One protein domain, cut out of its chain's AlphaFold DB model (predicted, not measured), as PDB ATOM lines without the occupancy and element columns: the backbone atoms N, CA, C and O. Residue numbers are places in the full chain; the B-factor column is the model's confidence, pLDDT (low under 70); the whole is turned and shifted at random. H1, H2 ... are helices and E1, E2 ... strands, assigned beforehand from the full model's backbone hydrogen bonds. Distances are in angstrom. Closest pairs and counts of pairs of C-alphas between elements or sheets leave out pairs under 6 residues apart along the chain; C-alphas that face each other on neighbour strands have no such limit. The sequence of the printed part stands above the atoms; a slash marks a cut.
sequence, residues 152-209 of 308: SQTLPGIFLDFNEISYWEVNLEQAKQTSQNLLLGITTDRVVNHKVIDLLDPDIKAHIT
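AT A GLANCE: This is residues 152 to 209 of the 308 residues of the protein "Transcriptional regulator" of Gracilibacter sp. BRH_c7a (UniProt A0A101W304). Little regular structure is here: a two-stranded hairpin, E1 and E2, makes one end, one helix, H1, runs from it along the length, and a long winding tail, residues 184 to 209, leads to the other end. The printed part has 58 residues, 22 of them in named elements, in the order E1, E2, H1, a mixed class with an antiparallel sheet. It is loose, with a radius of gyration of the C-alphas of 12.9 A, and only just a rod, spanning 49 by 24 by 15 A.

IN THESE COORDINATES: Find C-alpha 158 at (127.707, 86.654, 58.927); there E1 begins and runs to 162. E2 covers residues 165 to 169. H1, residues 172 to 183, runs 16.8 A to C-alpha 183 at (109.526, 97.073, 68.354).

HOW THE PARTS SIT: E1 and E2 form an antiparallel hairpin at 147 degrees; look for N 160 and O 167, 2.9 A apart, within hydrogen-bond range. A tight link of 2 residues joins E2 to H1. E1 and H1 are apart. In H1 every O i to N i+4 pair is within hydrogen-bond range.

THE WHOLE: The C-alphas farthest apart, those of Asn 163 and Thr 209, are 48.7 A apart. The printed part has no cut. Residues 188 to 209 have pLDDT under 70.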
ATOM      1  N   SER A 152     112.869 100.206  59.431       83.00
ATOM      2  CA  SER A 152     113.175  98.867  58.928       83.00
ATOM      3  C   SER A 152     114.556  98.441  59.399       83.00
ATOM      4  O   SER A 152     115.439  99.277  59.587       83.00
ATOM      5  N   GLN A 153     114.749  97.138  59.580       82.69
ATOM      6  CA  GLN A 153     116.033  96.598  59.994       82.69
ATOM      7  C   GLN A 153     116.276  95.223  59.389       82.69
ATOM      8  O   GLN A 153     115.408  94.353  59.392       82.69
ATOM      9  N   THR A 154     117.494  95.026  58.899       84.62
ATOM     10  CA  THR A 154     117.997  93.713  58.504       84.62
ATOM     11  C   THR A 154     118.592  93.027  59.730       84.62
ATOM     12  O   THR A 154     119.363  93.642  60.468       84.62
ATOM     13  N   LEU A 155     118.245  91.757  59.960       87.25
ATOM     14  CA  LEU A 155     118.792  91.001  61.086       87.25
ATOM     15  C   LEU A 155     120.314  90.828  60.937       87.25
ATOM     16  O   LEU A 155     120.773  90.479  59.844       87.25
ATOM     17  N   PRO A 156     121.091  91.041  62.014       82.06
ATOM     18  CA  PRO A 156     122.536  90.898  61.973       82.06
ATOM     19  C   PRO A 156     122.946  89.449  61.712       82.06
ATOM     20  O   PRO A 156     122.291  88.506  62.163       82.06
ATOM     21  N   GLY A 157     124.056  89.285  61.004       81.38
ATOM     22  CA  GLY A 157     124.569  87.974  60.635       81.38
ATOM     23  C   GLY A 157     125.952  88.025  60.002       81.38
ATOM     24  O   GLY A 157     126.593  89.081  59.908       81.38
ATOM     25  N   ILE A 158     126.420  86.849  59.595       78.00
ATOM     26  CA  ILE A 158     127.707  86.654  58.927       78.00
ATOM     27  C   ILE A 158     127.528  85.817  57.662       78.00
ATOM     28  O   ILE A 158     126.671  84.935  57.599       78.00
ATOM     29  N   PHE A 159     128.366  86.075  56.660       80.00
ATOM     30  CA  PHE A 159     128.453  85.211  55.489       80.00
ATOM     31  C   PHE A 159     129.209  83.931  55.848       80.00
ATOM     32  O   PHE A 159     130.313  83.999  56.395       80.00
ATOM     33  N   LEU A 160     128.617  82.782  55.535       79.75
ATOM     34  CA  LEU A 160     129.264  81.476  55.615       79.75
ATOM     35  C   LEU A 160     129.282  80.838  54.231       79.75
ATOM     36  O   LEU A 160     128.227  80.605  53.650       79.75
ATOM     37  N   ASP A 161     130.468  80.499  53.742       81.94
ATOM     38  CA  ASP A 161     130.618  79.707  52.527       81.94
ATOM     39  C   ASP A 161     130.780  78.237  52.905       81.94
ATOM     40  O   ASP A 161     131.744  77.843  53.567       81.94
ATOM     41  N   PHE A 162     129.829  77.408  52.485       78.88
ATOM     42  CA  PHE A 162     129.880  75.967  52.688       78.88
ATOM     43  C   PHE A 162     129.637  75.257  51.360       78.88
ATOM     44  O   PHE A 162     128.567  75.383  50.772       78.88
ATOM     45  N   ASN A 163     130.636  74.506  50.887       85.88
ATOM     46  CA  ASN A 163     130.607  73.808  49.595       85.88
ATOM     47  C   ASN A 163     130.201  74.722  48.422       85.88
ATOM     48  O   ASN A 163     129.309  74.373  47.658       85.88
ATOM     49  N   GLU A 164     130.831  75.899  48.317       83.50
ATOM     50  CA  GLU A 164     130.566  76.907  47.267       83.50
ATOM     51  C   GLU A 164     129.159  77.534  47.315       83.50
ATOM     52  O   GLU A 164     128.784  78.308  46.435       83.50
ATOM     53  N   ILE A 165     128.388  77.255  48.368       79.81
ATOM     54  CA  ILE A 165     127.093  77.880  48.632       79.81
ATOM     55  C   ILE A 165     127.275  78.909  49.749       79.81
ATOM     56  O   ILE A 165     127.733  78.577  50.843       79.81
ATOM     57  N   SER A 166     126.892  80.153  49.467       80.62
ATOM     58  CA  SER A 166     126.895  81.250  50.438       80.62
ATOM     59  C   SER A 166     125.612  81.235  51.273       80.62
ATOM     60  O   SER A 166     124.505  81.271  50.732       80.62
ATOM     61  N   TYR A 167     125.763  81.280  52.593       83.19
ATOM     62  CA  TYR A 167     124.697  81.361  53.589       83.19
ATOM     63  C   TYR A 167     124.790  82.665  54.385       83.19
ATOM     64  O   TYR A 167     125.880  83.178  54.639       83.19
ATOM     65  N   TRP A 168     123.636  83.175  54.812       84.19
ATOM     66  CA  TRP A 168     123.543  84.231  55.817       84.19
ATOM     67  C   TRP A 168     123.224  83.593  57.168       84.19
ATOM     68  O   TRP A 168     122.079  83.219  57.427       84.19
ATOM     69  N   GLU A 169     124.245  83.424  58.001       84.62
ATOM     70  CA  GLU A 169     124.093  82.824  59.323       84.62
ATOM     71  C   GLU A 169     123.663  83.885  60.328       84.62
ATOM     72  O   GLU A 169     124.326  84.912  60.507       84.62
ATOM     73  N   VAL A 170     122.556  83.609  61.010       86.31
ATOM     74  CA  VAL A 170     121.953  84.503  61.992       86.31
ATOM     75  C   VAL A 170     122.091  83.886  63.377       86.31
ATOM     76  O   VAL A 170     121.614  82.781  63.631       86.31
ATOM     77  N   ASN A 171     122.682  84.628  64.313       88.94
ATOM     78  CA  ASN A 171     122.656  84.235  65.716       88.94
ATOM     79  C   ASN A 171     121.239  84.446  66.280       88.94
ATOM     80  O   ASN A 171     120.749  85.573  66.325       88.94
ATOM     81  N   LEU A 172     120.579  83.370  66.720       89.56
ATOM     82  CA  LEU A 172     119.180  83.415  67.166       89.56
ATOM     83  C   LEU A 172     118.945  84.318  68.385       89.56
ATOM     84  O   LEU A 172     117.894  84.946  68.479       89.56
ATOM     85  N   GLU A 173     119.886  84.389  69.326       88.44
ATOM     86  CA  GLU A 173     119.752  85.260  70.500       88.44
ATOM     87  C   GLU A 173     119.843  86.728  70.083       88.44
ATOM     88  O   GLU A 173     118.972  87.532  70.427       88.44
ATOM     89  N   GLN A 174     120.836  87.056  69.254       86.81
ATOM     90  CA  GLN A 174     121.008  88.398  68.709       86.81
ATOM     91  C   GLN A 174     119.830  88.809  67.819       86.81
ATOM     92  O   GLN A 174     119.396  89.959  67.872       86.81
ATOM     93  N   ALA A 175     119.275  87.890  67.028       89.88
ATOM     94  CA  ALA A 175     118.111  88.142  66.183       89.88
ATOM     95  C   ALA A 175     116.862  88.458  67.002       89.88
ATOM     96  O   ALA A 175     116.175  89.436  66.704       89.88
ATOM     97  N   LYS A 176     116.596  87.683  68.061       92.44
ATOM     98  CA  LYS A 176     115.490  87.954  68.989       92.44
ATOM     99  C   LYS A 176     115.646  89.311  69.653       92.44
ATOM    100  O   LYS A 176     114.714  90.108  69.634       92.44
ATOM    101  N   GLN A 177     116.837  89.600  70.176       87.38
ATOM    102  CA  GLN A 177     117.118  90.883  70.811       87.38
ATOM    103  C   GLN A 177     116.950  92.046  69.827       87.38
ATOM    104  O   GLN A 177     116.301  93.034  70.148       87.38
ATOM    105  N   THR A 178     117.482  91.913  68.610       87.62
ATOM    106  CA  THR A 178     117.352  92.929  67.555       87.62
ATOM    107  C   THR A 178     115.886  93.161  67.193       87.62
ATOM    108  O   THR A 178     115.441  94.301  67.121       87.62
ATOM    109  N   SER A 179     115.109  92.088  67.035       90.50
ATOM    110  CA  SER A 179     113.688  92.167  66.685       90.50
ATOM    111  C   SER A 179     112.861  92.836  67.793       90.50
ATOM    112  O   SER A 179     112.013  93.678  67.514       90.50
ATOM    113  N   GLN A 180     113.130  92.509  69.060       88.50
ATOM    114  CA  GLN A 180     112.472  93.140  70.210       88.50
ATOM    115  C   GLN A 180     112.855  94.617  70.349       88.50
ATOM    116  O   GLN A 180     111.987  95.458  70.571       88.50
ATOM    117  N   ASN A 181     114.135  94.941  70.165       85.75
ATOM    118  CA  ASN A 181     114.626  96.315  70.163       85.75
ATOM    119  C   ASN A 181     113.939  97.149  69.075       85.75
ATOM    120  O   ASN A 181     113.500  98.259  69.365       85.75
ATOM    121  N   LEU A 182     113.759  96.598  67.870       86.25
ATOM    122  CA  LEU A 182     113.053  97.271  66.780       86.25
ATOM    123  C   LEU A 182     111.614  97.651  67.166       86.25
ATOM    124  O   LEU A 182     111.189  98.770  66.886       86.25
ATOM    125  N   LEU A 183     110.878  96.768  67.855       84.50
ATOM    126  CA  LEU A 183     109.526  97.073  68.354       84.50
ATOM    127  C   LEU A 183     109.514  98.179  69.421       84.50
ATOM    128  O   LEU A 183     108.504  98.855  69.601       84.50
ATOM    129  N   LEU A 184     110.641  98.381  70.106       82.00
ATOM    130  CA  LEU A 184     110.881  99.484  71.035       82.00
ATOM    131  C   LEU A 184     111.538 100.694  70.351       82.00
ATOM    132  O   LEU A 184     112.061 101.565  71.040       82.00
ATOM    133  N   GLY A 185     111.576 100.749  69.017       75.56
ATOM    134  CA  GLY A 185     112.198 101.840  68.259       75.56
ATOM    135  C   GLY A 185     113.729 101.907  68.361       75.56
ATOM    136  O   GLY A 185     114.340 102.868  67.907       75.56
ATOM    137  N   ILE A 186     114.382 100.904  68.942       75.56
ATOM    138  CA  ILE A 186     115.837 100.861  69.091       75.56
ATOM    139  C   ILE A 186     116.426 100.142  67.875       75.56
ATOM    140  O   ILE A 186     116.266  98.932  67.718       75.56
ATOM    141  N   THR A 187     117.135 100.877  67.018       74.06
ATOM    142  CA  THR A 187     117.805 100.332  65.828       74.06
ATOM    143  C   THR A 187     119.293 100.071  66.065       74.06
ATOM    144  O   THR A 187     119.903 100.564  67.012       74.06
ATOM    145  N   THR A 188     119.891  99.259  65.193       65.06
ATOM    146  CA  THR A 188     121.334  99.001  65.126       65.06
ATOM    147  C   THR A 188     121.798  99.039  63.675       65.06
ATOM    148  O   THR A 188     121.155  98.474  62.789       65.06
ATOM    149  N   ASP A 189     122.927  99.696  63.464       62.91
ATOM    150  CA  ASP A 189     123.657  99.822  62.204       62.91
ATOM    151  C   ASP A 189     124.614  98.635  61.962       62.91
ATOM    152  O   ASP A 189     125.166  98.462  60.875       62.91
ATOM    153  N   ARG A 190     124.794  97.767  62.964       61.91
ATOM    154  CA  ARG A 190     125.719  96.626  62.941       61.91
ATOM    155  C   ARG A 190     125.087  95.380  62.330       61.91
ATOM    156  O   ARG A 190     124.857  94.398  63.031       61.91
ATOM    157  N   VAL A 191     124.841  95.402  61.023       57.94
ATOM    158  CA  VAL A 191     124.161  94.295  60.324       57.94
ATOM    159  C   VAL A 191     125.140  93.253  59.766       57.94
ATOM    160  O   VAL A 191     124.908  92.057  59.914       57.94
ATOM    161  N   VAL A 192     126.261  93.674  59.165       57.25
ATOM    162  CA  VAL A 192     127.253  92.762  58.557       57.25
ATOM    163  C   VAL A 192     128.574  92.865  59.297       57.25
ATOM    164  O   VAL A 192     129.228  93.903  59.228       57.25
ATOM    165  N   ASN A 193     129.019  91.803  59.973       53.00
ATOM    166  CA  ASN A 193     130.327  91.778  60.652       53.00
ATOM    167  C   ASN A 193     130.576  93.001  61.574       53.00
ATOM    168  O   ASN A 193     131.723  93.418  61.742       53.00
ATOM    169  N   HIS A 194     129.521  93.592  62.151       50.47
ATOM    170  CA  HIS A 194     129.548  94.848  62.924       50.47
ATOM    171  C   HIS A 194     129.895  96.135  62.143       50.47
ATOM    172  O   HIS A 194     130.300  97.124  62.755       50.47
ATOM    173  N   LYS A 195     129.740  96.153  60.813       41.56
ATOM    174  CA  LYS A 195     129.922  97.341  59.964       41.56
ATOM    175  C   LYS A 195     128.590  98.019  59.640       41.56
ATOM    176  O   LYS A 195     127.616  97.331  59.338       41.56
ATOM    177  N   VAL A 196     128.623  99.353  59.638       48.75
ATOM    178  CA  VAL A 196     127.563 100.233  59.132       48.75
ATOM    179  C   VAL A 196     127.519 100.137  57.612       48.75
ATOM    180  O   VAL A 196     128.563 100.160  56.956       48.75
ATOM    181  N   ILE A 197     126.320 100.001  57.060       52.91
ATOM    182  CA  ILE A 197     126.062 100.083  55.623       52.91
ATOM    183  C   ILE A 197     125.126 101.269  55.442       52.91
ATOM    184  O   ILE A 197     124.020 101.215  55.960       52.91
ATOM    185  N   ASP A 198     125.549 102.301  54.710       51.88
ATOM    186  CA  ASP A 198     124.796 103.561  54.558       51.88
ATOM    187  C   ASP A 198     123.362 103.342  54.037       51.88
ATOM    188  O   ASP A 198     122.425 103.979  54.489       51.88
ATOM    189  N   LEU A 199     123.165 102.357  53.153       49.75
ATOM    190  CA  LEU A 199     121.846 101.934  52.648       49.75
ATOM    191  C   LEU A 199     120.934 101.289  53.713       49.75
ATOM    192  O   LEU A 199     119.738 101.131  53.486       49.75
ATOM    193  N   LEU A 200     121.501 100.849  54.833       51.09
ATOM    194  CA  LEU A 200     120.798 100.263  55.974       51.09
ATOM    195  C   LEU A 200     120.812 101.184  57.199       51.09
ATOM    196  O   LEU A 200     120.266 100.790  58.229       51.09
ATOM    197  N   ASP A 201     121.428 102.365  57.108       48.25
ATOM    198  CA  ASP A 201     121.298 103.379  58.144       48.25
ATOM    199  C   ASP A 201     119.851 103.885  58.092       48.25
ATOM    200  O   ASP A 201     119.398 104.368  57.049       48.25
ATOM    201  N   PRO A 202     119.044 103.689  59.145       47.09
ATOM    202  CA  PRO A 202     117.699 104.221  59.135       47.09
ATOM    203  C   PRO A 202     117.785 105.753  59.121       47.09
ATOM    204  O   PRO A 202     118.205 106.354  60.106       47.09
ATOM    205  N   ASP A 203     117.304 106.382  58.040       44.34
ATOM    206  CA  ASP A 203     117.160 107.850  57.919       44.34
ATOM    207  C   ASP A 203     116.490 108.489  59.153       44.34
ATOM    208  O   ASP A 203     116.700 109.661  59.468       44.34
ATOM    209  N   ILE A 204     115.693 107.697  59.879       42.00
ATOM    210  CA  ILE A 204     115.087 108.043  61.158       42.00
ATOM    211  C   ILE A 204     115.679 107.165  62.261       42.00
ATOM    212  O   ILE A 204     115.330 105.991  62.410       42.00
ATOM    213  N   LYS A 205     116.510 107.765  63.118       41.34
ATOM    214  CA  LYS A 205     116.729 107.246  64.473       41.34
ATOM    215  C   LYS A 205     115.397 107.388  65.195       41.34
ATOM    216  O   LYS A 205     114.935 108.514  65.370       41.34
ATOM    217  N   ALA A 206     114.741 106.284  65.544       38.12
ATOM    218  CA  ALA A 206     113.439 106.374  66.192       38.12
ATOM    219  C   ALA A 206     113.585 107.185  67.490       38.12
ATOM    220  O   ALA A 206     114.252 106.777  68.440       38.12
ATOM    221  N   HIS A 207     112.988 108.371  67.513       38.66
ATOM    222  CA  HIS A 207     112.845 109.158  68.723       38.66
ATOM    223  C   HIS A 207     111.499 108.788  69.329       38.66
ATOM    224  O   HIS A 207     110.462 109.314  68.929       38.66
ATOM    225  N   ILE A 208     111.496 107.859  70.285       34.34
ATOM    226  CA  ILE A 208     110.304 107.646  71.100       34.34
ATOM    227  C   ILE A 208     110.165 108.845  72.036       34.34
ATOM    228  O   ILE A 208     110.833 108.930  73.063       34.34
ATOM    229  N   THR A 209     109.265 109.768  71.711       32.31
ATOM    230  CA  THR A 209     108.643 110.614  72.732       32.31
ATOM    231  C   THR A 209     107.557 109.800  73.418       32.31
ATOM    232  O   THR A 209     106.433 109.709  72.926       32.31
TER     233      THR A 209